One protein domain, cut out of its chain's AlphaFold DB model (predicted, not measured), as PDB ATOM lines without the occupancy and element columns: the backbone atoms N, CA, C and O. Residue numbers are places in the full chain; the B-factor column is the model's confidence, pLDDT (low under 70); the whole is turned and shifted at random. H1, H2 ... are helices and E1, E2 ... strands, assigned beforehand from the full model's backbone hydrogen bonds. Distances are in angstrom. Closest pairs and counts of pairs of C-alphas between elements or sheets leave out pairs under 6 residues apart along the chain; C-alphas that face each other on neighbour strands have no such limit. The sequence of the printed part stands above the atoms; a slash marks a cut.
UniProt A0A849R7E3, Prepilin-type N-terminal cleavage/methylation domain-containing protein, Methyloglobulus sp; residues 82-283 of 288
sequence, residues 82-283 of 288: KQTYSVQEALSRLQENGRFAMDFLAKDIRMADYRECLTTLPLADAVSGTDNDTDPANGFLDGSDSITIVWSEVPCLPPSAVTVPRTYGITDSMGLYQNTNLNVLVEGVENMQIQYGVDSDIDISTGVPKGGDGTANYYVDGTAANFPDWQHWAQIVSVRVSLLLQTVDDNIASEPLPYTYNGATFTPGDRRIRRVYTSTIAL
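This is residues 82 to 283 of the 288 residues of the protein "Prepilin-type N-terminal cleavage/methylation domain-containing protein" of Methyloglobulus sp (UniProt A0A849R7E3). A five-stranded sheet, E1 to E5, and a four-stranded sheet in the order E7, E6, E8, E11 stand partly face to face as a twisted sandwich, with the long helix H1 running along both. The small hairpin E9 and E10 is near one end of the four-stranded sheet; the short helix H2 and three long loops are near the other. The printed part has 202 residues with two named helices and 11 named strands, in the order H1, E1 to E7, H2, E8 to E11; its sheets are antiparallel and its class is mixed, with under half of the residues in named elements. The whole is compact, with a radius of gyration of the C-alphas of 18.7 A, and elongated, spanning 62 by 36 by 28 A.

E1, residues 127 to 130, E2, 146 to 149, E3, 166 to 170, E4, 175 to 178, and E5, 183 to 187, form a meander, each strand the antiparallel neighbour of the one before. Pairs within hydrogen-bond range are N 148 and O 128, 2.7 A, N 168 and O 147, 2.8 A, N 177 and O 169, 2.9 A, and N 185 and O 176, 2.8 A. Facing this sheet in a sandwich, two sheets face to face with planes 19 degrees apart, are E6, residues 189 to 198, E7, 218 to 221, E8, 236 to 246, and E11, 274 to 282. Here N 196 and O 220, N 193 and O 242, and N 241 and O 279 are each 2.8 A apart. H1, residues 82 to 111, is on both sheets, at heights of 9.9 A over the first and 9.0 A over the second, and runs along the strands of each. Its C-alpha of Asn 97 comes within 6.0 A of that of Val 186 in E5, the closest pair of these two elements. Every O i to N i+4 pair in H1 is within hydrogen-bond range; H2, residues 230 to 233, is too short for one. H2 is on neither sheet. E7, H2 and E8 form a split strand-helix-strand unit, with E6 between the strands and a right-handed crossover. The hairpin of E9, residues 259 to 261, and E10, 264 to 266, has N 266 and O 259 at 2.8 A.

H1 is 44.1 A long and begins at C-alpha 82 (22.130, 34.552, -0.415). E8 measures 30.0 A; E6 and E11 measure 26.5 A each. E11 ends at C-alpha 282 (16.412, 46.902, 40.527).

The farthest C-alphas, of Lys 82 and Thr 206, are 64.6 A apart. The printed part has no cut. The links H1 to E1, E1 to E2, E2 to E3, E6 to E7 and E8 to E9 are long. Mean pLDDT of the printed part is 81.1; 46 residues are under 70, among them 116 to 143 and 153 to 164.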
ATOM      1  N   LYS A  82      21.305  35.288  -1.385       90.56
ATOM      2  CA  LYS A  82      22.130  34.552  -0.415       90.56
ATOM      3  C   LYS A  82      22.677  35.464   0.689       90.56
ATOM      4  O   LYS A  82      22.578  35.096   1.854       90.56
ATOM      5  N   GLN A  83      23.198  36.643   0.333       88.56
ATOM      6  CA  GLN A  83      23.668  37.628   1.316       88.56
ATOM      7  C   GLN A  83      22.531  38.097   2.230       88.56
ATOM      8  O   GLN A  83      22.703  38.242   3.434       88.56
ATOM      9  N   THR A  84      21.343  38.309   1.666       90.44
ATOM     10  CA  THR A  84      20.171  38.714   2.450       90.44
ATOM     11  C   THR A  84      19.783  37.634   3.459       90.44
ATOM     12  O   THR A  84      19.500  37.954   4.611       90.44
ATOM     13  N   TYR A  85      19.815  36.359   3.060       91.56
ATOM     14  CA  TYR A  85      19.523  35.250   3.966       91.56
ATOM     15  C   TYR A  85      20.541  35.130   5.104       91.56
ATOM     16  O   TYR A  85      20.124  34.990   6.252       91.56
ATOM     17  N   SER A  86      21.845  35.242   4.824       90.69
ATOM     18  CA  SER A  86      22.865  35.164   5.881       90.69
ATOM     19  C   SER A  86      22.748  36.318   6.876       90.69
ATOM     20  O   SER A  86      22.830  36.098   8.081       90.69
ATOM     21  N   VAL A  87      22.476  37.537   6.398       91.81
ATOM     22  CA  VAL A  87      22.229  38.701   7.263       91.81
ATOM     23  C   VAL A  87      20.998  38.488   8.143       91.81
ATOM     24  O   VAL A  87      21.053  38.755   9.341       91.81
ATOM     25  N   GLN A  88      19.889  37.996   7.584       92.69
ATOM     26  CA  GLN A  88      18.665  37.750   8.354       92.69
ATOM     27  C   GLN A  88      18.866  36.685   9.435       92.69
ATOM     28  O   GLN A  88      18.437  36.878  10.572       92.69
ATOM     29  N   GLU A  89      19.544  35.589   9.104       93.44
ATOM     30  CA  GLU A  89      19.859  34.531  10.061       93.44
ATOM     31  C   GLU A  89      20.784  35.036  11.175       93.44
ATOM     32  O   GLU A  89      20.487  34.850  12.358       93.44
ATOM     33  N   ALA A  90      21.860  35.738  10.813       93.12
ATOM     34  CA  ALA A  90      22.804  36.304  11.768       93.12
ATOM     35  C   ALA A  90      22.127  37.314  12.709       93.12
ATOM     36  O   ALA A  90      22.365  37.290  13.916       93.12
ATOM     37  N   LEU A  91      21.226  38.157  12.190       93.00
ATOM     38  CA  LEU A  91      20.427  39.079  12.999       93.00
ATOM     39  C   LEU A  91      19.447  38.354  13.927       93.00
ATOM     40  O   LEU A  91      19.237  38.820  15.046       93.00
ATOM     41  N   SER A  92      18.853  37.241  13.484       94.62
ATOM     42  CA  SER A  92      17.967  36.426  14.321       94.62
ATOM     43  C   SER A  92      18.733  35.834  15.500       94.62
ATOM     44  O   SER A  92      18.324  36.022  16.644       94.62
ATOM     45  N   ARG A  93      19.883  35.197  15.236       93.69
ATOM     46  CA  ARG A  93      20.749  34.619  16.277       93.69
ATOM     47  C   ARG A  93      21.262  35.688  17.240       93.69
ATOM     48  O   ARG A  93      21.208  35.507  18.446       93.69
ATOM     49  N   LEU A  94      21.688  36.840  16.723       93.94
ATOM     50  CA  LEU A  94      22.158  37.962  17.540       93.94
ATOM     51  C   LEU A  94      21.050  38.518  18.450       93.94
ATOM     52  O   LEU A  94      21.306  38.866  19.603       93.94
ATOM     53  N   GLN A  95      19.807  38.595  17.964       94.38
ATOM     54  CA  GLN A  95      18.659  39.012  18.778       94.38
ATOM     55  C   GLN A  95      18.277  37.992  19.841       94.38
ATOM     56  O   GLN A  95      17.988  38.364  20.978       94.38
ATOM     57  N   GLU A  96      18.292  36.719  19.473       94.88
ATOM     58  CA  GLU A  96      18.041  35.610  20.378       94.88
ATOM     59  C   GLU A  96      19.087  35.574  21.502       94.88
ATOM     60  O   GLU A  96      18.724  35.668  22.674       94.88
ATOM     61  N   ASN A  97      20.375  35.581  21.151       94.81
ATOM     62  CA  ASN A  97      21.499  35.627  22.088       94.81
ATOM     63  C   ASN A  97      21.426  36.850  23.008       94.81
ATOM     64  O   ASN A  97      21.571  36.717  24.220       94.81
ATOM     65  N   GLY A  98      21.134  38.033  22.459       94.56
ATOM     66  CA  GLY A  98      20.996  39.258  23.250       94.56
ATOM     67  C   GLY A  98      19.875  39.161  24.275       94.56
ATOM     68  O   GLY A  98      20.059  39.509  25.441       94.56
ATOM     69  N   ARG A  99      18.720  38.621  23.873       93.88
ATOM     70  CA  ARG A  99      17.602  38.401  24.793       93.88
ATOM     71  C   ARG A  99      17.945  37.369  25.867       93.88
ATOM     72  O   ARG A  99      17.618  37.606  27.026       93.88
ATOM     73  N   PHE A 100      18.592  36.264  25.504       94.62
ATOM     74  CA  PHE A 100      18.991  35.233  26.461       94.62
ATOM     75  C   PHE A 100      20.021  35.744  27.469       94.62
ATOM     76  O   PHE A 100      19.829  35.559  28.668       94.62
ATOM     77  N   ALA A 101      21.066  36.438  27.012       94.69
ATOM     78  CA  ALA A 101      22.092  37.014  27.880       94.69
ATOM     79  C   ALA A 101      21.477  37.957  28.926       94.69
ATOM     80  O   ALA A 101      21.734  37.824  30.124       94.69
ATOM     81  N   MET A 102      20.598  38.860  28.480       94.75
ATOM     82  CA  MET A 102      19.919  39.796  29.375       94.75
ATOM     83  C   MET A 102      18.946  39.103  30.332       94.75
ATOM     84  O   MET A 102      18.784  39.573  31.455       94.75
ATOM     85  N   ASP A 103      18.305  38.001  29.929       94.31
ATOM     86  CA  ASP A 103      17.405  37.240  30.802       94.31
ATOM     87  C   ASP A 103      18.165  36.543  31.940       94.31
ATOM     88  O   ASP A 103      17.784  36.685  33.103       94.31
ATOM     89  N   PHE A 104      19.288  35.879  31.632       91.12
ATOM     90  CA  PHE A 104      20.145  35.253  32.645       91.12
ATOM     91  C   PHE A 104      20.660  36.274  33.663       91.12
ATOM     92  O   PHE A 104      20.477  36.083  34.867       91.12
ATOM     93  N   LEU A 105      21.239  37.380  33.185       92.69
ATOM     94  CA  LEU A 105      21.755  38.441  34.052       92.69
ATOM     95  C   LEU A 105      20.636  39.067  34.887       92.69
ATOM     96  O   LEU A 105      20.751  39.182  36.103       92.69
ATOM     97  N   ALA A 106      19.512  39.430  34.266       94.00
ATOM     98  CA  ALA A 106      18.422  40.080  34.980       94.00
ATOM     99  C   ALA A 106      17.747  39.163  36.009       94.00
ATOM    100  O   ALA A 106      17.210  39.663  37.000       94.00
ATOM    101  N   LYS A 107      17.721  37.846  35.786       91.06
ATOM    102  CA  LYS A 107      17.190  36.884  36.755       91.06
ATOM    103  C   LYS A 107      18.074  36.816  37.998       91.06
ATOM    104  O   LYS A 107      17.549  36.975  39.097       91.06
ATOM    105  N   ASP A 108      19.381  36.640  37.823       89.38
ATOM    106  CA  ASP A 108      20.303  36.495  38.951       89.38
ATOM    107  C   ASP A 108      20.480  37.834  39.695       89.38
ATOM    108  O   ASP A 108      20.382  37.857  40.920       89.38
ATOM    109  N   ILE A 109      20.561  38.976  38.993       90.81
ATOM    110  CA  ILE A 109      20.637  40.310  39.628       90.81
ATOM    111  C   ILE A 109      19.394  40.602  40.483       90.81
ATOM    112  O   ILE A 109      19.503  41.183  41.560       90.81
ATOM    113  N   ARG A 110      18.194  40.176  40.059       90.12
ATOM    114  CA  ARG A 110      16.970  40.361  40.867       90.12
ATOM    115  C   ARG A 110      16.952  39.525  42.144       90.12
ATOM    116  O   ARG A 110      16.206  39.872  43.057       90.12
ATOM    117  N   MET A 111      17.712  38.431  42.187       85.50
ATOM    118  CA  MET A 111      17.854  37.579  43.369       85.50
ATOM    119  C   MET A 111      18.999  38.026  44.279       85.50
ATOM    120  O   MET A 111      19.132  37.479  45.372       85.50
ATOM    121  N   ALA A 112      19.791  39.023  43.876       84.50
ATOM    122  CA  ALA A 112      20.843  39.581  44.714       84.50
ATOM    123  C   ALA A 112      20.293  39.970  46.092       84.50
ATOM    124  O   ALA A 112      19.196  40.522  46.196       84.50
ATOM    125  N   ASP A 113      21.048  39.655  47.142       78.56
ATOM    126  CA  ASP A 113      20.674  39.866  48.548       78.56
ATOM    127  C   ASP A 113      19.445  39.081  49.042       78.56
ATOM    128  O   ASP A 113      18.957  39.324  50.144       78.56
ATOM    129  N   TYR A 114      18.931  38.111  48.275       78.75
ATOM    130  CA  TYR A 114      17.853  37.248  48.762       78.75
ATOM    131  C   TYR A 114      18.346  36.382  49.930       78.75
ATOM    132  O   TYR A 114      19.282  35.584  49.771       78.75
ATOM    133  N   ARG A 115      17.701  36.519  51.100       71.06
ATOM    134  CA  ARG A 115      17.940  35.703  52.300       71.06
ATOM    135  C   ARG A 115      16.637  35.417  53.047       71.06
ATOM    136  O   ARG A 115      15.850  36.317  53.310       71.06
ATOM    137  N   GLU A 116      16.446  34.162  53.449       64.25
ATOM    138  CA  GLU A 116      15.254  33.740  54.205       64.25
ATOM    139  C   GLU A 116      15.344  34.029  55.714       64.25
ATOM    140  O   GLU A 116      14.335  33.979  56.412       64.25
ATOM    141  N   CYS A 117      16.534  34.339  56.242       66.44
ATOM    142  CA  CYS A 117      16.740  34.632  57.660       66.44
ATOM    143  C   CYS A 117      17.611  35.879  57.834       66.44
ATOM    144  O   CYS A 117      18.744  35.930  57.350       66.44
ATOM    145  N   LEU A 118      17.062  36.877  58.525       57.81
ATOM    146  CA  LEU A 118      17.702  38.147  58.856       57.81
ATOM    147  C   LEU A 118      18.749  37.926  59.953       57.81
ATOM    148  O   LEU A 118      18.469  38.100  61.139       57.81
ATOM    149  N   THR A 119      19.966  37.531  59.589       53.84
ATOM    150  CA  THR A 119      21.096  37.754  60.493       53.84
ATOM    151  C   THR A 119      21.432  39.244  60.457       53.84
ATOM    152  O   THR A 119      21.537  39.854  59.398       53.84
ATOM    153  N   THR A 120      21.583  39.854  61.629       48.84
ATOM    154  CA  THR A 120      21.891  41.282  61.833       48.84
ATOM    155  C   THR A 120      23.318  41.668  61.424       48.84
ATOM    156  O   THR A 120      23.840  42.684  61.878       48.84
ATOM    157  N   LEU A 121      23.984  40.841  60.617       50.25
ATOM    158  CA  LEU A 121      25.337  41.093  60.151       50.25
ATOM    159  C   LEU A 121      25.259  41.649  58.727       50.25
ATOM    160  O   LEU A 121      24.702  40.977  57.856       50.25
ATOM    161  N   PRO A 122      25.790  42.854  58.476       50.41
ATOM    162  CA  PRO A 122      25.799  43.429  57.144       50.41
ATOM    163  C   PRO A 122      26.698  42.577  56.242       50.41
ATOM    164  O   PRO A 122      27.921  42.608  56.347       50.41
ATOM    165  N   LEU A 123      26.092  41.781  55.359       52.78
ATOM    166  CA  LEU A 123      26.786  41.285  54.176       52.78
ATOM    167  C   LEU A 123      26.646  42.367  53.118       52.78
ATOM    168  O   LEU A 123      25.652  42.484  52.409       52.78
ATOM    169  N   ALA A 124      27.666  43.193  53.113       54.28
ATOM    170  CA  ALA A 124      27.860  44.345  52.271       54.28
ATOM    171  C   ALA A 124      27.753  44.096  50.759       54.28
ATOM    172  O   ALA A 124      27.236  44.932  50.018       54.28
ATOM    173  N   ASP A 125      28.167  42.914  50.307       61.62
ATOM    174  CA  ASP A 125      28.490  42.682  48.900       61.62
ATOM    175  C   ASP A 125      27.458  41.754  48.242       61.62
ATOM    176  O   ASP A 125      27.786  40.692  47.718       61.62
ATOM    177  N   ALA A 126      26.172  42.122  48.295       55.06
ATOM    178  CA  ALA A 126      25.120  41.387  47.575       55.06
ATOM    179  C   ALA A 126      25.340  41.395  46.054       55.06
ATOM    180  O   ALA A 126      24.978  40.457  45.339       55.06
ATOM    181  N   VAL A 127      25.944  42.478  45.582       61.50
ATOM    182  CA  VAL A 127      26.506  42.623  44.254       61.50
ATOM    183  C   VAL A 127      27.857  43.294  44.441       61.50
ATOM    184  O   VAL A 127      27.958  44.249  45.203       61.50
ATOM    185  N   SER A 128      28.872  42.783  43.765       67.81
ATOM    186  CA  SER A 128      30.159  43.448  43.586       67.81
ATOM    187  C   SER A 128      30.573  43.249  42.138       67.81
ATOM    188  O   SER A 128      30.242  42.234  41.534       67.81
ATOM    189  N   GLY A 129      31.277  44.193  41.545       64.62
ATOM    190  CA  GLY A 129      31.826  44.000  40.213       64.62
ATOM    191  C   GLY A 129      33.098  44.785  40.063       64.62
ATOM    192  O   GLY A 129      33.278  45.809  40.718       64.62
ATOM    193  N   THR A 130      33.976  44.252  39.232       65.31
ATOM    194  CA  THR A 130      35.245  44.882  38.920       65.31
ATOM    195  C   THR A 130      35.061  45.547  37.573       65.31
ATOM    196  O   THR A 130      34.871  44.846  36.573       65.31
ATOM    197  N   ASP A 131      35.091  46.876  37.575       63.72
ATOM    198  CA  ASP A 131      35.468  47.623  36.381       63.72
ATOM    199  C   ASP A 131      36.924  47.253  36.072       63.72
ATOM    200  O   ASP A 131      37.806  47.397  36.930       63.72
ATOM    201  N   ASN A 132      37.146  46.639  34.913       59.78
ATOM    202  CA  ASN A 132      38.476  46.208  34.502       59.78
ATOM    203  C   ASN A 132      39.168  47.223  33.584       59.78
ATOM    204  O   ASN A 132      40.274  46.921  33.122       59.78
ATOM    205  N   ASP A 133      38.550  48.382  33.339       62.91
ATOM    206  CA  ASP A 133      39.154  49.454  32.567       62.91
ATOM    207  C   ASP A 133      40.402  49.949  33.316       62.91
ATOM    208  O   ASP A 133      40.382  50.350  34.487       62.91
ATOM    209  N   THR A 134      41.548  49.811  32.654       54.06
ATOM    210  CA  THR A 134      42.852  50.196  33.210       54.06
ATOM    211  C   THR A 134      43.356  51.508  32.625       54.06
ATOM    212  O   THR A 134      44.404  51.991  33.073       54.06
ATOM    213  N   ASP A 135      42.631  52.110  31.676       52.06
ATOM    214  CA  ASP A 135      43.028  53.343  31.013       52.06
ATOM    215  C   ASP A 135      42.136  54.538  31.439       52.06
ATOM    216  O   ASP A 135      40.995  54.716  31.007       52.06
ATOM    217  N   PRO A 136      42.666  55.451  32.279       51.06
ATOM    218  CA  PRO A 136      41.937  56.637  32.723       51.06
ATOM    219  C   PRO A 136      41.670  57.665  31.603       51.06
ATOM    220  O   PRO A 136      41.035  58.689  31.869       51.06
ATOM    221  N   ALA A 137      42.168  57.457  30.376       50.88
ATOM    222  CA  ALA A 137      41.958  58.353  29.237       50.88
ATOM    223  C   ALA A 137      40.696  58.033  28.412       50.88
ATOM    224  O   ALA A 137      40.232  58.898  27.661       50.88
ATOM    225  N   ASN A 138      40.142  56.826  28.534       51.12
ATOM    226  CA  ASN A 138      39.016  56.340  27.734       51.12
ATOM    227  C   ASN A 138      37.955  55.574  28.548       51.12
ATOM    228  O   ASN A 138      36.839  55.536  28.042       51.12
ATOM    229  N   GLY A 139      38.247  55.079  29.760       45.41
ATOM    230  CA  GLY A 139      37.395  54.921  30.964       45.41
ATOM    231  C   GLY A 139      36.031  54.208  30.882       45.41
ATOM    232  O   GLY A 139      35.374  54.032  31.900       45.41
ATOM    233  N   PHE A 140      35.544  53.902  29.684       50.97
ATOM    234  CA  PHE A 140      34.247  53.295  29.388       50.97
ATOM    235  C   PHE A 140      34.260  52.588  28.015       50.97
ATOM    236  O   PHE A 140      33.201  52.328  27.423       50.97
ATOM    237  N   LEU A 141      35.462  52.380  27.450       53.81
ATOM    238  CA  LEU A 141      35.698  52.100  26.025       53.81
ATOM    239  C   LEU A 141      36.706  50.974  25.758       53.81
ATOM    240  O   LEU A 141      36.745  50.489  24.623       53.81
ATOM    241  N   ASP A 142      37.478  50.536  26.755       54.72
ATOM    242  CA  ASP A 142      38.216  49.278  26.689       54.72
ATOM    243  C   ASP A 142      38.020  48.459  27.968       54.72
ATOM    244  O   ASP A 142      37.640  48.983  29.006       54.72
ATOM    245  N   GLY A 143      38.142  47.137  27.842       67.88
ATOM    246  CA  GLY A 143      37.804  46.223  28.926       67.88
ATOM    247  C   GLY A 143      36.334  45.779  28.942       67.88
ATOM    248  O   GLY A 143      35.439  46.424  28.397       67.88
ATOM    249  N   SER A 144      36.102  44.583  29.477       79.88
ATOM    250  CA  SER A 144      34.770  44.045  29.747       79.88
ATOM    251  C   SER A 144      34.645  43.860  31.245       79.88
ATOM    252  O   SER A 144      35.442  43.136  31.847       79.88
ATOM    253  N   ASP A 145      33.611  44.454  31.814       86.00
ATOM    254  CA  ASP A 145      33.324  44.355  33.230       86.00
ATOM    255  C   ASP A 145      32.965  42.926  33.614       86.00
ATOM    256  O   ASP A 145      32.523  42.100  32.805       86.00
ATOM    257  N   SER A 146      33.095  42.652  34.905       87.38
ATOM    258  CA  SER A 146      32.537  41.453  35.508       87.38
ATOM    259  C   SER A 146      31.691  41.816  36.715       87.38
ATOM    260  O   SER A 146      31.991  42.756  37.450       87.38
ATOM    261  N   ILE A 147      30.626  41.052  36.936       87.88
ATOM    262  CA  ILE A 147      29.742  41.206  38.090       87.88
ATOM    263  C   ILE A 147      29.633  39.896  38.835       87.88
ATOM    264  O   ILE A 147      29.355  38.849  38.262       87.88
ATOM    265  N   THR A 148      29.836  39.968  40.135       87.25
ATOM    266  CA  THR A 148      29.638  38.893  41.087       87.25
ATOM    267  C   THR A 148      28.379  39.168  41.887       87.25
ATOM    268  O   THR A 148      28.230  40.199  42.540       87.25
ATOM    269  N   ILE A 149      27.452  38.222  41.820       86.50
ATOM    270  CA  ILE A 149      26.143  38.298  42.448       86.50
ATOM    271  C   ILE A 149      26.096  37.260  43.557       86.50
ATOM    272  O   ILE A 149      26.499  36.109  43.370       86.50
ATOM    273  N   VAL A 150      25.603  37.673  44.718       80.50
ATOM    274  CA  VAL A 150      25.644  36.889  45.946       80.50
ATOM    275  C   VAL A 150      24.231  36.790  46.523       80.50
ATOM    276  O   VAL A 150      23.571  37.794  46.801       80.50
ATOM    277  N   TRP A 151      23.754  35.559  46.710       75.69
ATOM    278  CA  TRP A 151      22.498  35.244  47.395       75.69
ATOM    279  C   TRP A 151      22.586  33.875  48.072       75.69
ATOM    280  O   TRP A 151      23.476  33.078  47.770       75.69
ATOM    281  N   SER A 152      21.663  33.591  48.994       71.19
ATOM    282  CA  SER A 152      21.608  32.299  49.683       71.19
ATOM    283  C   SER A 152      20.456  31.446  49.163       71.19
ATOM    284  O   SER A 152      19.300  31.853  49.239       71.19
ATOM    285  N   GLU A 153      20.762  30.236  48.689       67.44
ATOM    286  CA  GLU A 153      19.759  29.201  48.376       67.44
ATOM    287  C   GLU A 153      19.365  28.378  49.617       67.44
ATOM    288  O   GLU A 153      18.415  27.600  49.573       67.44
ATOM    289  N   VAL A 154      20.090  28.538  50.731       65.75
ATOM    290  CA  VAL A 154      19.848  27.795  51.973       65.75
ATOM    291  C   VAL A 154      19.193  28.713  53.014       65.75
ATOM    292  O   VAL A 154      19.734  29.789  53.308       65.75
ATOM    293  N   PRO A 155      18.062  28.298  53.615       63.25
ATOM    294  CA  PRO A 155      17.471  29.001  54.742       63.25
ATOM    295  C   PRO A 155      18.433  28.978  55.937       63.25
ATOM    296  O   PRO A 155      18.908  27.912  56.328       63.25
ATOM    297  N   CYS A 156      18.680  30.130  56.562       63.88
ATOM    298  CA  CYS A 156      19.369  30.217  57.860       63.88
ATOM    299  C   CYS A 156      20.825  29.718  57.879       63.88
ATOM    300  O   CYS A 156      21.237  29.001  58.795       63.88
ATOM    301  N   LEU A 157      21.630  30.114  56.897       61.22
ATOM    302  CA  LEU A 157      23.065  29.865  56.949       61.22
ATOM    303  C   LEU A 157      23.717  30.527  58.187       61.22
ATOM    304  O   LEU A 157      23.465  31.708  58.443       61.22
ATOM    305  N   PRO A 158      24.570  29.819  58.960       61.62
ATOM    306  CA  PRO A 158      25.411  30.477  59.956       61.62
ATOM    307  C   PRO A 158      26.353  31.481  59.259       61.62
ATOM    308  O   PRO A 158      26.688  31.273  58.093       61.62
ATOM    309  N   PRO A 159      26.855  32.522  59.952       54.62
ATOM    310  CA  PRO A 159      27.753  33.533  59.370       54.62
ATOM    311  C   PRO A 159      29.019  32.966  58.700       54.62
ATOM    312  O   PRO A 159      29.664  33.649  57.917       54.62
ATOM    313  N   SER A 160      29.387  31.719  59.018       54.22
ATOM    314  CA  SER A 160      30.522  30.986  58.442       54.22
ATOM    315  C   SER A 160      30.187  30.197  57.169       54.22
ATOM    316  O   SER A 160      31.052  29.486  56.658       54.22
ATOM    317  N   ALA A 161      28.942  30.216  56.693       55.31
ATOM    318  CA  ALA A 161      28.559  29.423  55.539       55.31
ATOM    319  C   ALA A 161      28.994  30.078  54.230       55.31
ATOM    320  O   ALA A 161      28.835  31.278  54.013       55.31
ATOM    321  N   VAL A 162      29.500  29.233  53.337       55.44
ATOM    322  CA  VAL A 162      29.885  29.599  51.980       55.44
ATOM    323  C   VAL A 162      28.639  30.085  51.247       55.44
ATOM    324  O   VAL A 162      27.748  29.296  50.935       55.44
ATOM    325  N   THR A 163      28.569  31.388  50.982       63.69
ATOM    326  CA  THR A 163      27.642  31.882  49.965       63.69
ATOM    327  C   THR A 163      28.188  31.450  48.612       63.69
ATOM    328  O   THR A 163      29.405  31.416  48.440       63.69
ATOM    329  N   VAL A 164      27.326  31.057  47.677       68.19
ATOM    330  CA  VAL A 164      27.765  30.647  46.339       68.19
ATOM    331  C   VAL A 164      27.728  31.889  45.449       68.19
ATOM    332  O   VAL A 164      26.646  32.243  44.980       68.19
ATOM    333  N   PRO A 165      28.855  32.599  45.246       79.31
ATOM    334  CA  PRO A 165      28.881  33.713  44.314       79.31
ATOM    335  C   PRO A 165      28.647  33.189  42.900       79.31
ATOM    336  O   PRO A 165      29.212  32.164  42.509       79.31
ATOM    337  N   ARG A 166      27.855  33.921  42.117       85.25
ATOM    338  CA  ARG A 166      27.814  33.743  40.668       85.25
ATOM    339  C   ARG A 166      28.446  34.935  39.991       85.25
ATOM    340  O   ARG A 166      27.935  36.048  40.082       85.25
ATOM    341  N   THR A 167      29.557  34.686  39.315       88.19
ATOM    342  CA  THR A 167      30.287  35.713  38.575       88.19
ATOM    343  C   THR A 167      29.958  35.614  37.098       88.19
ATOM    344  O   THR A 167      30.067  34.538  36.516       88.19
ATOM    345  N   TYR A 168      29.587  36.730  36.496       91.69
ATOM    346  CA  TYR A 168      29.409  36.891  35.065       91.69
ATOM    347  C   TYR A 168      30.513  37.779  34.514       91.69
ATOM    348  O   TYR A 168      30.882  38.770  35.140       91.69
ATOM    349  N   GLY A 169      31.012  37.433  33.335       89.56
ATOM    350  CA  GLY A 169      32.033  38.190  32.623       89.56
ATOM    351  C   GLY A 169      32.058  37.797  31.152       89.56
ATOM    352  O   GLY A 169      31.300  36.922  30.720       89.56
ATOM    353  N   ILE A 170      32.944  38.430  30.391       89.19
ATOM    354  CA  ILE A 170      33.168  38.114  28.979       89.19
ATOM    355  C   ILE A 170      34.483  37.349  28.833       89.19
ATOM    356  O   ILE A 170      35.484  37.697  29.453       89.19
ATOM    357  N   THR A 171      34.472  36.272  28.049       84.88
ATOM    358  CA  THR A 171      35.683  35.521  27.695       84.88
ATOM    359  C   THR A 171      36.446  36.208  26.561       84.88
ATOM    360  O   THR A 171      35.859  36.919  25.749       84.88
ATOM    361  N   ASP A 172      37.731  35.882  26.396       79.19
ATOM    362  CA  ASP A 172      38.536  36.331  25.242       79.19
ATOM    363  C   ASP A 172      37.945  35.898  23.886       79.19
ATOM    364  O   ASP A 172      38.213  36.495  22.845       79.19
ATOM    365  N   SER A 173      37.121  34.845  23.890       80.69
ATOM    366  CA  SER A 173      36.405  34.343  22.718       80.69
ATOM    367  C   SER A 173      35.056  35.032  22.482       80.69
ATOM    368  O   SER A 173      34.244  34.504  21.723       80.69
ATOM    369  N   MET A 174      34.789  36.161  23.145       84.00
ATOM    370  CA  MET A 174      33.561  36.948  22.990       84.00
ATOM    371  C   MET A 174      32.303  36.145  23.357       84.00
ATOM    372  O   MET A 174      31.337  36.049  22.590       84.00
ATOM    373  N   GLY A 175      32.332  35.518  24.533       89.50
ATOM    374  CA  GLY A 175      31.199  34.806  25.113       89.50
ATOM    375  C   GLY A 175      30.899  35.278  26.530       89.50
ATOM    376  O   GLY A 175      31.812  35.454  27.334       89.50
ATOM    377  N   LEU A 176      29.617  35.436  26.860       91.56
ATOM    378  CA  LEU A 176      29.182  35.640  28.241       91.56
ATOM    379  C   LEU A 176      29.336  34.322  28.993       91.56
ATOM    380  O   LEU A 176      28.690  33.332  28.636       91.56
ATOM    381  N   TYR A 177      30.149  34.314  30.043       91.81
ATOM    382  CA  TYR A 177      30.319  33.152  30.905       91.81
ATOM    383  C   TYR A 177      29.636  33.334  32.257       91.81
ATOM    384  O   TYR A 177      29.329  34.447  32.686       91.81
ATOM    385  N   GLN A 178      29.436  32.210  32.941       89.69
ATOM    386  CA  GLN A 178      29.041  32.170  34.343       89.69
ATOM    387  C   GLN A 178      30.029  31.311  35.139       89.69
ATOM    388  O   GLN A 178      30.360  30.189  34.745       89.69
ATOM    389  N   ASN A 179      30.444  31.827  36.293       84.62
ATOM    390  CA  ASN A 179      31.408  31.256  37.232       84.62
ATOM    391  C   ASN A 179      32.835  31.109  36.678       84.62
ATOM    392  O   ASN A 179      33.142  31.379  35.523       84.62
ATOM    393  N   THR A 180      33.737  30.642  37.537       68.69
ATOM    394  CA  THR A 180      35.177  30.528  37.262       68.69
ATOM    395  C   THR A 180      35.553  29.432  36.263       68.69
ATOM    396  O   THR A 180      36.666  29.441  35.751       68.69
ATOM    397  N   ASN A 181      34.639  28.510  35.941       74.44
ATOM    398  CA  ASN A 181      34.864  27.477  34.922       74.44
ATOM    399  C   ASN A 181      34.716  28.006  33.483       74.44
ATOM    400  O   ASN A 181      34.854  27.223  32.547       74.44
ATOM    401  N   LEU A 182      34.408  29.301  33.312       70.69
ATOM    402  CA  LEU A 182      34.256  29.975  32.017       70.69
ATOM    403  C   LEU A 182      33.280  29.261  31.067       70.69
ATOM    404  O   LEU A 182      33.472  29.256  29.853       70.69
ATOM    405  N   ASN A 183      32.225  28.641  31.608       83.19
ATOM    406  CA  ASN A 183      31.216  28.011  30.767       83.19
ATOM    407  C   ASN A 183      30.451  29.101  30.011       83.19
ATOM    408  O   ASN A 183      29.747  29.901  30.632       83.19
ATOM    409  N   VAL A 184      30.616  29.134  28.690       85.44
ATOM    410  CA  VAL A 184      29.972  30.120  27.823       85.44
ATOM    411  C   VAL A 184      28.480  29.817  27.765       85.44
ATOM    412  O   VAL A 184      28.058  28.760  27.303       85.44
ATOM    413  N   LEU A 185      27.680  30.756  28.257       89.81
ATOM    414  CA  LEU A 185      26.224  30.692  28.211       89.81
ATOM    415  C   LEU A 185      25.685  31.241  26.894       89.81
ATOM    416  O   LEU A 185      24.690  30.741  26.375       89.81
ATOM    417  N   VAL A 186      26.322  32.299  26.385       92.44
ATOM    418  CA  VAL A 186      25.900  33.001  25.175       92.44
ATOM    419  C   VAL A 186      27.125  33.433  24.382       92.44
ATOM    420  O   VAL A 186      28.012  34.096  24.912       92.44
ATOM    421  N   GLU A 187      27.149  33.084  23.101       91.88
ATOM    422  CA  GLU A 187      28.195  33.492  22.163       91.88
ATOM    423  C   GLU A 187      27.904  34.853  21.525       91.88
ATOM    424  O   GLU A 187      26.750  35.280  21.396       91.88
ATOM    425  N   GLY A 188      28.965  35.506  21.049       91.31
ATOM    426  CA  GLY A 188      28.874  36.774  20.334       91.31
ATOM    427  C   GLY A 188      28.650  37.965  21.257       91.31
ATOM    428  O   GLY A 188      28.151  38.984  20.793       91.31
ATOM    429  N   VAL A 189      28.993  37.855  22.543       92.62
ATOM    430  CA  VAL A 189      29.012  38.993  23.470       92.62
ATOM    431  C   VAL A 189      30.437  39.529  23.499       92.62
ATOM    432  O   VAL A 189      31.335  38.893  24.033       92.62
ATOM    433  N   GLU A 190      30.648  40.666  22.848       90.19
ATOM    434  CA  GLU A 190      31.965  41.273  22.643       90.19
ATOM    435  C   GLU A 190      32.399  42.120  23.836       90.19
ATOM    436  O   GLU A 190      33.579  42.139  24.166       90.19
ATOM    437  N   ASN A 191      31.457  42.818  24.476       89.44
ATOM    438  CA  ASN A 191      31.746  43.670  25.624       89.44
ATOM    439  C   ASN A 191      30.562  43.692  26.608       89.44
ATOM    440  O   ASN A 191      29.402  43.585  26.195       89.44
ATOM    441  N   MET A 192      30.857  43.833  27.899       90.12
ATOM    442  CA  MET A 192      29.891  44.052  28.973       90.12
ATOM    443  C   MET A 192      30.332  45.228  29.834       90.12
ATOM    444  O   MET A 192      31.497  45.318  30.193       90.12
ATOM    445  N   GLN A 193      29.388  46.106  30.159       88.44
ATOM    446  CA  GLN A 193      29.608  47.317  30.946       88.44
ATOM    447  C   GLN A 193      28.505  47.453  31.991       88.44
ATOM    448  O   GLN A 193      27.330  47.178  31.705       88.44
ATOM    449  N   ILE A 194      28.877  47.830  33.210       89.19
ATOM    450  CA  ILE A 194      28.014  47.727  34.382       89.19
ATOM    451  C   ILE A 194      28.096  48.999  35.212       89.19
ATOM    452  O   ILE A 194      29.139  49.362  35.742       89.19
ATOM    453  N   GLN A 195      26.937  49.625  35.403       90.69
ATOM    454  CA  GLN A 195      26.798  50.786  36.273       90.69
ATOM    455  C   GLN A 195      25.893  50.461  37.455       90.69
ATOM    456  O   GLN A 195      24.859  49.804  37.313       90.69
ATOM    457  N   TYR A 196      26.237  50.991  38.613       90.81
ATOM    458  CA  TYR A 196      25.529  50.799  39.865       90.81
ATOM    459  C   TYR A 196      24.723  52.047  40.198       90.81
ATOM    460  O   TYR A 196      25.251  53.156  40.241       90.81
ATOM    461  N   GLY A 197      23.421  51.860  40.393       92.50
ATOM    462  CA  GLY A 197      22.501  52.906  40.807       92.50
ATOM    463  C   GLY A 197      22.569  53.093  42.316       92.50
ATOM    464  O   GLY A 197      22.095  52.223  43.053       92.50
ATOM    465  N   VAL A 198      23.153  54.212  42.734       90.00
ATOM    466  CA  VAL A 198      23.366  54.582  44.135       90.00
ATOM    467  C   VAL A 198      22.160  55.370  44.640       90.00
ATOM    468  O   VAL A 198      21.773  56.372  44.031       90.00
ATOM    469  N   ASP A 199      21.586  54.915  45.749       91.06
ATOM    470  CA  ASP A 199      20.635  55.670  46.561       91.06
ATOM    471  C   ASP A 199      21.430  56.501  47.573       91.06
ATOM    472  O   ASP A 199      22.023  55.982  48.512       91.06
ATOM    473  N   SER A 200      21.602  57.785  47.288       88.31
ATOM    474  CA  SER A 200      22.601  58.649  47.929       88.31
ATOM    475  C   SER A 200      22.121  59.324  49.210       88.31
ATOM    476  O   SER A 200      22.922  59.911  49.938       88.31
ATOM    477  N   ASP A 201      20.825  59.253  49.483       86.81
ATOM    478  CA  ASP A 201      20.192  59.745  50.706       86.81
ATOM    479  C   ASP A 201      20.126  58.670  51.813       86.81
ATOM    480  O   ASP A 201      19.705  58.966  52.938       86.81
ATOM    481  N   ILE A 202      20.599  57.449  51.533       84.19
ATOM    482  CA  ILE A 202      20.777  56.389  52.524       84.19
ATOM    483  C   ILE A 202      21.941  56.725  53.471       84.19
ATOM    484  O   ILE A 202      23.084  56.974  53.071       84.19
ATOM    485  N   ASP A 203      21.656  56.713  54.769       80.06
ATOM    486  CA  ASP A 203      22.647  56.896  55.820       80.06
ATOM    487  C   ASP A 203      23.439  55.598  56.015       80.06
ATOM    488  O   ASP A 203      22.908  54.581  56.469       80.06
ATOM    489  N   ILE A 204      24.727  55.656  55.682       76.38
ATOM    490  CA  ILE A 204      25.694  54.570  55.884       76.38
ATOM    491  C   ILE A 204      26.562  54.767  57.135       76.38
ATOM    492  O   ILE A 204      27.394  53.917  57.437       76.38
ATOM    493  N   SER A 205      26.363  55.841  57.912       72.00
ATOM    494  CA  SER A 205      27.234  56.211  59.043       72.00
ATOM    495  C   SER A 205      27.286  55.178  60.176       72.00
ATOM    496  O   SER A 205      28.215  55.188  60.985       72.00
ATOM    497  N   THR A 206      26.302  54.276  60.239       65.06
ATOM    498  CA  THR A 206      26.192  53.237  61.274       65.06
ATOM    499  C   THR A 206      26.490  51.822  60.766       65.06
ATOM    500  O   THR A 206      26.348  50.864  61.525       65.06
ATOM    501  N   GLY A 207      26.890  51.664  59.496       59.47
ATOM    502  CA  GLY A 207      27.115  50.357  58.858       59.47
ATOM    503  C   GLY A 207      25.840  49.530  58.622       59.47
ATOM    504  O   GLY A 207      25.910  48.440  58.056       59.47
ATOM    505  N   VAL A 208      24.680  50.045  59.039       65.81
ATOM    506  CA  VAL A 208      23.350  49.547  58.688       65.81
ATOM    507  C   VAL A 208      22.700  50.618  57.816       65.81
ATOM    508  O   VAL A 208      22.503  51.730  58.313       65.81
ATOM    509  N   PRO A 209      22.369  50.317  56.551       67.94
ATOM    510  CA  PRO A 209      21.732  51.286  55.671       67.94
ATOM    511  C   PRO A 209      20.393  51.732  56.261       67.94
ATOM    512  O   PRO A 209      19.550  50.899  56.604       67.94
ATOM    513  N   LYS A 210      20.214  53.041  56.439       71.00
ATOM    514  CA  LYS A 210      19.001  53.610  57.035       71.00
ATOM    515  C   LYS A 210      18.600  54.896  56.330       71.00
ATOM    516  O   LYS A 210      19.427  55.758  56.091       71.00
ATOM    517  N   GLY A 211      17.305  55.079  56.108       74.81
ATOM    518  CA  GLY A 211      16.845  56.183  55.268       74.81
ATOM    519  C   GLY A 211      16.976  55.819  53.793       74.81
ATOM    520  O   GLY A 211      17.299  54.681  53.468       74.81
ATOM    521  N   GLY A 212      16.662  56.773  52.935       77.94
ATOM    522  CA  GLY A 212      16.533  56.570  51.501       77.94
ATOM    523  C   GLY A 212      15.141  56.201  51.022       77.94
ATOM    524  O   GLY A 212      14.291  55.736  51.791       77.94
ATOM    525  N   ASP A 213      14.884  56.506  49.753       86.38
ATOM    526  CA  ASP A 213      13.593  56.284  49.102       86.38
ATOM    527  C   ASP A 213      13.550  54.989  48.271       86.38
ATOM    528  O   ASP A 213      12.501  54.637  47.717       86.38
ATOM    529  N   GLY A 214      14.660  54.243  48.233       85.00
ATOM    530  CA  GLY A 214      14.786  52.992  47.496       85.00
ATOM    531  C   GLY A 214      14.963  53.206  45.992       85.00
ATOM    532  O   GLY A 214      14.752  52.275  45.204       85.00
ATOM    533  N   THR A 215      15.316  54.416  45.559       89.44
ATOM    534  CA  THR A 215      15.507  54.756  44.149       89.44
ATOM    535  C   THR A 215      16.929  55.234  43.878       89.44
ATOM    536  O   THR A 215      17.579  55.863  44.693       89.44
ATOM    537  N   ALA A 216      17.468  54.907  42.701       93.25
ATOM    538  CA  ALA A 216      18.811  55.358  42.354       93.25
ATOM    539  C   ALA A 216      18.786  56.858  42.020       93.25
ATOM    540  O   ALA A 216      18.093  57.263  41.084       93.25
ATOM    541  N   ASN A 217      19.587  57.670  42.713       92.69
ATOM    542  CA  ASN A 217      19.735  59.089  42.381       92.69
ATOM    543  C   ASN A 217      20.737  59.307  41.239       92.69
ATOM    544  O   ASN A 217      20.558  60.208  40.418       92.69
ATOM    545  N   TYR A 218      21.788  58.484  41.167       92.88
ATOM    546  CA  TYR A 218      22.789  58.523  40.101       92.88
ATOM    547  C   TYR A 218      23.364  57.130  39.811       92.88
ATOM    548  O   TYR A 218      23.166  56.192  40.579       92.88
ATOM    549  N   TYR A 219      24.056  56.997  38.675       91.75
ATOM    550  CA  TYR A 219      24.738  55.768  38.262       91.75
ATOM    551  C   TYR A 219      26.242  56.010  38.190       91.75
ATOM    552  O   TYR A 219      26.663  57.020  37.627       91.75
ATOM    553  N   VAL A 220      27.021  55.084  38.740       89.19
ATOM    554  CA  VAL A 220      28.491  55.097  38.728       89.19
ATOM    555  C   VAL A 220      29.039  53.719  38.391       89.19
ATOM    556  O   VAL A 220      28.399  52.708  38.671       89.19
ATOM    557  N   ASP A 221      30.233  53.680  37.819       86.75
ATOM    558  CA  ASP A 221      30.905  52.432  37.457       86.75
ATOM    559  C   ASP A 221      31.570  51.785  38.686       86.75
ATOM    560  O   ASP A 221      31.844  52.450  39.695       86.75
ATOM    561  N   GLY A 222      31.804  50.472  38.612       79.00
ATOM    562  CA  GLY A 222      32.278  49.611  39.707       79.00
ATOM    563  C   GLY A 222      33.756  49.760  40.076       79.00
ATOM    564  O   GLY A 222      34.439  48.758  40.274       79.00
ATOM    565  N   THR A 223      34.273  50.985  40.146       80.44
ATOM    566  CA  THR A 223      35.680  51.241  40.482       80.44
ATOM    567  C   THR A 223      35.908  51.271  41.992       80.44
ATOM    568  O   THR A 223      35.036  51.666  42.769       80.44
ATOM    569  N   ALA A 224      37.136  50.968  42.422       74.88
ATOM    570  CA  ALA A 224      37.546  51.129  43.821       74.88
ATOM    571  C   ALA A 224      37.486  52.594  44.310       74.88
ATOM    572  O   ALA A 224      37.448  52.834  45.512       74.88
ATOM    573  N   ALA A 225      37.484  53.577  43.400       79.00
ATOM    574  CA  ALA A 225      37.323  54.987  43.753       79.00
ATOM    575  C   ALA A 225      35.876  55.319  44.154       79.00
ATOM    576  O   ALA A 225      35.667  56.072  45.102       79.00
ATOM    577  N   ASN A 226      34.895  54.739  43.455       80.88
ATOM    578  CA  ASN A 226      33.472  54.902  43.765       80.88
ATOM    579  C   ASN A 226      33.029  53.992  44.921       80.88
ATOM    580  O   ASN A 226      32.160  54.369  45.705       80.88
ATOM    581  N   PHE A 227      33.653  52.816  45.048       79.31
ATOM    582  CA  PHE A 227      33.333  51.800  46.054       79.31
ATOM    583  C   PHE A 227      34.590  51.341  46.816       79.31
ATOM    584  O   PHE A 227      35.052  50.212  46.635       79.31
ATOM    585  N   PRO A 228      35.175  52.204  47.671       75.62
ATOM    586  CA  PRO A 228      36.416  51.903  48.390       75.62
ATOM    587  C   PRO A 228      36.228  50.887  49.521       75.62
ATOM    588  O   PRO A 228      37.190  50.257  49.963       75.62
ATOM    589  N   ASP A 229      34.997  50.739  50.008       75.62
ATOM    590  CA  ASP A 229      34.638  49.786  51.043       75.62
ATOM    591  C   ASP A 229      33.249  49.182  50.805       75.62
ATOM    592  O   ASP A 229      32.472  49.577  49.933       75.62
ATOM    593  N   TRP A 230      32.951  48.197  51.636       69.50
ATOM    594  CA  TRP A 230      31.748  47.385  51.610       69.50
ATOM    595  C   TRP A 230      30.478  48.195  51.974       69.50
ATOM    596  O   TRP A 230      29.370  47.873  51.551       69.50
ATOM    597  N   GLN A 231      30.603  49.295  52.724       73.69
ATOM    598  CA  GLN A 231      29.451  50.099  53.159       73.69
ATOM    599  C   GLN A 231      28.846  50.893  51.996       73.69
ATOM    600  O   GLN A 231      27.629  51.061  51.944       73.69
ATOM    601  N   HIS A 232      29.664  51.309  51.026       78.38
ATOM    602  CA  HIS A 232      29.191  51.990  49.814       78.38
ATOM    603  C   HIS A 232      28.362  51.057  48.924       78.38
ATOM    604  O   HIS A 232      27.360  51.473  48.341       78.38
ATOM    605  N   TRP A 233      28.706  49.766  48.886       80.06
ATOM    606  CA  TRP A 233      27.900  48.765  48.187       80.06
ATOM    607  C   TRP A 233      26.499  48.642  48.769       80.06
ATOM    608  O   TRP A 233      25.571  48.313  48.037       80.06
ATOM    609  N   ALA A 234      26.306  48.953  50.049       79.25
ATOM    610  CA  ALA A 234      24.999  48.904  50.689       79.25
ATOM    611  C   ALA A 234      24.029  49.999  50.195       79.25
ATOM    612  O   ALA A 234      22.823  49.855  50.373       79.25
ATOM    613  N   GLN A 235      24.532  51.037  49.515       83.25
ATOM    614  CA  GLN A 235      23.723  52.090  48.886       83.25
ATOM    615  C   GLN A 235      23.176  51.693  47.506       83.25
ATOM    616  O   GLN A 235      22.434  52.445  46.878       83.25
ATOM    617  N   ILE A 236      23.559  50.523  46.987       87.50
ATOM    618  CA  ILE A 236      23.157  50.092  45.649       87.50
ATOM    619  C   ILE A 236      21.755  49.498  45.659       87.50
ATOM    620  O   ILE A 236      21.516  48.452  46.269       87.50
ATOM    621  N   VAL A 237      20.870  50.122  44.879       89.31
ATOM    622  CA  VAL A 237      19.461  49.724  44.709       89.31
ATOM    623  C   VAL A 237      19.139  49.237  43.294       89.31
ATOM    624  O   VAL A 237      18.119  48.581  43.070       89.31
ATOM    625  N   SER A 238      20.000  49.507  42.307       92.69
ATOM    626  CA  SER A 238      19.843  48.977  40.945       92.69
ATOM    627  C   SER A 238      21.175  48.779  40.228       92.69
ATOM    628  O   SER A 238      22.179  49.383  40.586       92.69
ATOM    629  N   VAL A 239      21.176  47.946  39.191       93.44
ATOM    630  CA  VAL A 239      22.313  47.715  38.294       93.44
ATOM    631  C   VAL A 239      21.856  47.955  36.862       93.44
ATOM    632  O   VAL A 239      20.850  47.396  36.420       93.44
ATOM    633  N   ARG A 240      22.590  48.776  36.121       94.00
ATOM    634  CA  ARG A 240      22.438  48.953  34.680       94.00
ATOM    635  C   ARG A 240      23.495  48.124  33.973       94.00
ATOM    636  O   ARG A 240      24.679  48.375  34.137       94.00
ATOM    637  N   VAL A 241      23.050  47.176  33.161       93.19
ATOM    638  CA  VAL A 241      23.914  46.339  32.330       93.19
ATOM    639  C   VAL A 241      23.787  46.791  30.885       93.19
ATOM    640  O   VAL A 241      22.668  46.874  30.370       93.19
ATOM    641  N   SER A 242      24.920  47.036  30.237       93.25
ATOM    642  CA  SER A 242      25.061  47.255  28.801       93.25
ATOM    643  C   SER A 242      25.889  46.117  28.208       93.25
ATOM    644  O   SER A 242      26.996  45.861  28.661       93.25
ATOM    645  N   LEU A 243      25.352  45.423  27.207       93.44
ATOM    646  CA  LEU A 243      26.057  44.393  26.449       93.44
ATOM    647  C   LEU A 243      26.219  44.839  25.000       93.44
ATOM    648  O   LEU A 243      25.234  45.203  24.350       93.44
ATOM    649  N   LEU A 244      27.436  44.745  24.475       93.38
ATOM    650  CA  LEU A 244      27.716  44.831  23.048       93.38
ATOM    651  C   LEU A 244      27.747  43.415  22.477       93.38
ATOM    652  O   LEU A 244      28.640  42.629  22.786       93.38
ATOM    653  N   LEU A 245      26.763  43.085  21.648       94.69
ATOM    654  CA  LEU A 245      26.727  41.822  20.924       94.69
ATOM    655  C   LEU A 245      27.141  42.015  19.476       94.69
ATOM    656  O   LEU A 245      26.836  43.044  18.876       94.69
ATOM    657  N   GLN A 246      27.732  40.981  18.895       93.44
ATOM    658  CA  GLN A 246      28.094  40.917  17.491       93.44
ATOM    659  C   GLN A 246      27.674  39.597  16.843       93.44
ATOM    660  O   GLN A 246      27.407  38.599  17.513       93.44
ATOM    661  N   THR A 247      27.624  39.579  15.513       94.25
ATOM    662  CA  THR A 247      27.454  38.331  14.762       94.25
ATOM    663  C   THR A 247      28.648  37.417  15.018       94.25
ATOM    664  O   THR A 247      29.776  37.899  15.055       94.25
ATOM    665  N   VAL A 248      28.410  36.112  15.194       88.31
ATOM    666  CA  VAL A 248      29.471  35.104  15.423       88.31
ATOM    667  C   VAL A 248      30.292  34.862  14.154       88.31
ATOM    668  O   VAL A 248      31.507  34.662  14.221       88.31
ATOM    669  N   ASP A 249      29.655  34.998  12.996       88.62
ATOM    670  CA  ASP A 249      30.313  34.981  11.695       88.62
ATOM    671  C   ASP A 249      30.797  36.380  11.288       88.62
ATOM    672  O   ASP A 249      30.166  37.401  11.595       88.62
ATOM    673  N   ASP A 250      31.918  36.412  10.567       82.06
ATOM    674  CA  ASP A 250      32.444  37.605   9.895       82.06
ATOM    675  C   ASP A 250      31.879  37.735   8.464       82.06
ATOM    676  O   ASP A 250      31.308  36.791   7.918       82.06
ATOM    677  N   ASN A 251      32.068  38.894   7.825       86.62
ATOM    678  CA  ASN A 251      31.626  39.189   6.450       86.62
ATOM    679  C   ASN A 251      30.104  39.128   6.241       86.62
ATOM    680  O   ASN A 251      29.616  38.848   5.144       86.62
ATOM    681  N   ILE A 252      29.347  39.433   7.292       91.19
ATOM    682  CA  ILE A 252      27.888  39.549   7.228       91.19
ATOM    683  C   ILE A 252      27.481  40.901   6.634       91.19
ATOM    684  O   ILE A 252      26.584  40.974   5.793       91.19
ATOM    685  N   ALA A 253      28.157  41.978   7.027       88.88
ATOM    686  CA  ALA A 253      27.983  43.291   6.423       88.88
ATOM    687  C   ALA A 253      28.801  43.416   5.126       88.88
ATOM    688  O   ALA A 253      29.846  42.788   4.959       88.88
ATOM    689  N   SER A 254      28.338  44.249   4.190       86.88
ATOM    690  CA  SER A 254      29.079  44.523   2.952       86.88
ATOM    691  C   SER A 254      30.309  45.401   3.188       86.88
ATOM    692  O   SER A 254      31.279  45.294   2.447       86.88
ATOM    693  N   GLU A 255      30.269  46.244   4.219       90.06
ATOM    694  CA  GLU A 255      31.347  47.137   4.646       90.06
ATOM    695  C   GLU A 255      31.379  47.222   6.178       90.06
ATOM    696  O   GLU A 255      30.368  46.898   6.811       90.06
ATOM    697  N   PRO A 256      32.500  47.653   6.786       91.56
ATOM    698  CA  PRO A 256      32.557  47.884   8.222       91.56
ATOM    699  C   PRO A 256      31.512  48.900   8.687       91.56
ATOM    700  O   PRO A 256      31.386  49.990   8.122       91.56
ATOM    701  N   LEU A 257      30.744  48.530   9.712       90.38
ATOM    702  CA  LEU A 257      29.640  49.337  10.226       90.38
ATOM    703  C   LEU A 257      30.042  50.014  11.539       90.38
ATOM    704  O   LEU A 257      30.340  49.308  12.507       90.38
ATOM    705  N   PRO A 258      30.018  51.357  11.616       90.81
ATOM    706  CA  PRO A 258      30.248  52.036  12.876       90.81
ATOM    707  C   PRO A 258      29.101  51.757  13.851       90.81
ATOM    708  O   PRO A 258      27.936  51.662  13.456       90.81
ATOM    709  N   TYR A 259      29.424  51.660  15.135       89.44
ATOM    710  CA  TYR A 259      28.452  51.465  16.204       89.44
ATOM    711  C   TYR A 259      28.682  52.479  17.318       89.44
ATOM    712  O   TYR A 259      29.798  52.943  17.532       89.44
ATOM    713  N   THR A 260      27.608  52.838  18.019       88.44
ATOM    714  CA  THR A 260      27.705  53.655  19.230       88.44
ATOM    715  C   THR A 260      27.490  52.758  20.428       88.44
ATOM    716  O   THR A 260      26.445  52.119  20.538       88.44
ATOM    717  N   TYR A 261      28.477  52.714  21.309       86.50
ATOM    718  CA  TYR A 261      28.410  52.024  22.582       86.50
ATOM    719  C   TYR A 261      28.786  53.039  23.639       86.50
ATOM    720  O   TYR A 261      29.741  53.790  23.449       86.50
ATOM    721  N   ASN A 262      28.019  53.096  24.729       77.19
ATOM    722  CA  ASN A 262      28.462  53.863  25.885       77.19
ATOM    723  C   ASN A 262      28.671  55.377  25.619       77.19
ATOM    724  O   ASN A 262      29.427  56.057  26.299       77.19
ATOM    725  N   GLY A 263      27.967  55.926  24.620       79.69
ATOM    726  CA  GLY A 263      28.056  57.338  24.221       79.69
ATOM    727  C   GLY A 263      29.191  57.665  23.245       79.69
ATOM    728  O   GLY A 263      29.211  58.768  22.703       79.69
ATOM    729  N   ALA A 264      30.077  56.711  22.951       82.50
ATOM    730  CA  ALA A 264      31.148  56.855  21.973       82.50
ATOM    731  C   ALA A 264      30.861  56.054  20.701       82.50
ATOM    732  O   ALA A 264      30.229  54.996  20.733       82.50
ATOM    733  N   THR A 265      31.347  56.551  19.566       86.19
ATOM    734  CA  THR A 265      31.221  55.868  18.277       86.19
ATOM    735  C   THR A 265      32.537  55.215  17.886       86.19
ATOM    736  O   THR A 265      33.569  55.878  17.799       86.19
ATOM    737  N   PHE A 266      32.471  53.929  17.569       84.75
ATOM    738  CA  PHE A 266      33.590  53.123  17.106       84.75
ATOM    739  C   PHE A 266      33.378  52.716  15.656       84.75
ATOM    740  O   PHE A 266      32.255  52.424  15.245       84.75
ATOM    741  N   THR A 267      34.462  52.660  14.885       86.94
ATOM    742  CA  THR A 267      34.451  52.095  13.531       86.94
ATOM    743  C   THR A 267      35.349  50.860  13.522       86.94
ATOM    744  O   THR A 267      36.571  51.014  13.527       86.94
ATOM    745  N   PRO A 268      34.776  49.645  13.568       85.69
ATOM    746  CA  PRO A 268      35.558  48.416  13.550       85.69
ATOM    747  C   PRO A 268      36.220  48.212  12.180       85.69
ATOM    748  O   PRO A 268      35.793  48.781  11.177       85.69
ATOM    749  N   GLY A 269      37.267  47.384  12.133       88.56
ATOM    750  CA  GLY A 269      37.906  46.964  10.878       88.56
ATOM    751  C   GLY A 269      37.258  45.738  10.223       88.56
ATOM    752  O   GLY A 269      37.634  45.372   9.111       88.56
ATOM    753  N   ASP A 270      36.314  45.093  10.910       90.44
ATOM    754  CA  ASP A 270      35.636  43.879  10.457       90.44
ATOM    755  C   ASP A 270      34.275  44.169   9.803       90.44
ATOM    756  O   ASP A 270      33.808  45.308   9.746       90.44
ATOM    757  N   ARG A 271      33.631  43.118   9.290       92.69
ATOM    758  CA  ARG A 271      32.325  43.195   8.620       92.69
ATOM    759  C   ARG A 271      31.236  42.497   9.434       92.69
ATOM    760  O   ARG A 271      30.344  41.846   8.881       92.69
ATOM    761  N   ARG A 272      31.305  42.623  10.759       92.25
ATOM    762  CA  ARG A 272      30.305  42.078  11.686       92.25
ATOM    763  C   ARG A 272      29.215  43.100  11.962       92.25
ATOM    764  O   ARG A 272      29.451  44.307  11.975       92.25
ATOM    765  N   ILE A 273      28.002  42.613  12.209       92.62
ATOM    766  CA  ILE A 273      26.919  43.472  12.693       92.62
ATOM    767  C   ILE A 273      26.958  43.457  14.215       92.62
ATOM    768  O   ILE A 273      26.999  42.384  14.810       92.62
ATOM    769  N   ARG A 274      26.905  44.640  14.828       93.12
ATOM    770  CA  ARG A 274      26.872  44.824  16.279       93.12
ATOM    771  C   ARG A 274      25.550  45.406  16.749       93.12
ATOM    772  O   ARG A 274      24.903  46.164  16.025       93.12
ATOM    773  N   ARG A 275      25.148  45.079  17.975       93.44
ATOM    774  CA  ARG A 275      23.979  45.660  18.633       93.44
ATOM    775  C   ARG A 275      24.202  45.782  20.126       93.44
ATOM    776  O   ARG A 275      24.661  44.845  20.769       93.44
ATOM    777  N   VAL A 276      23.795  46.924  20.659       93.31
ATOM    778  CA  VAL A 276      23.850  47.208  22.088       93.31
ATOM    779  C   VAL A 276      22.519  46.845  22.733       93.31
ATOM    780  O   VAL A 276      21.455  47.213  22.224       93.31
ATOM    781  N   TYR A 277      22.585  46.139  23.855       94.50
ATOM    782  CA  TYR A 277      21.450  45.855  24.723       94.50
ATOM    783  C   TYR A 277      21.714  46.458  26.090       94.50
ATOM    784  O   TYR A 277      22.666  46.070  26.755       94.50
ATOM    785  N   THR A 278      20.848  47.369  26.525       94.19
ATOM    786  CA  THR A 278      20.951  47.987  27.848       94.19
ATOM    787  C   THR A 278      19.684  47.713  28.643       94.19
ATOM    788  O   THR A 278      18.574  47.886  28.136       94.19
ATOM    789  N   SER A 279      19.834  47.296  29.896       95.06
ATOM    790  CA  SER A 279      18.725  47.134  30.837       95.06
ATOM    791  C   SER A 279      19.126  47.629  32.215       95.06
ATOM    792  O   SER A 279      20.266  47.465  32.631       95.06
ATOM    793  N   THR A 280      18.171  48.216  32.929       95.31
ATOM    794  CA  THR A 280      18.323  48.594  34.335       95.31
ATOM    795  C   THR A 280      17.483  47.651  35.186       95.31
ATOM    796  O   THR A 280      16.278  47.506  34.970       95.31
ATOM    797  N   ILE A 281      18.123  46.985  36.140       94.81
ATOM    798  CA  ILE A 281      17.541  45.958  36.995       94.81
ATOM    799  C   ILE A 281      17.619  46.425  38.448       94.81
ATOM    800  O   ILE A 281      18.703  46.622  38.980       94.81
ATOM    801  N   ALA A 282      16.470  46.593  39.100       92.06
ATOM    802  CA  ALA A 282      16.412  46.902  40.527       92.06
ATOM    803  C   ALA A 282      16.735  45.667  41.389       92.06
ATOM    804  O   ALA A 282      16.284  44.555  41.081       92.06
ATOM    805  N   LEU A 283      17.462  45.877  42.486       88.88
ATOM    806  CA  LEU A 283      17.803  44.864  43.483       88.88
ATOM    807  C   LEU A 283      16.618  44.706  44.436       88.88
ATOM    808  O   LEU A 283      16.532  45.371  45.462       88.88
TER     809      LEU A 283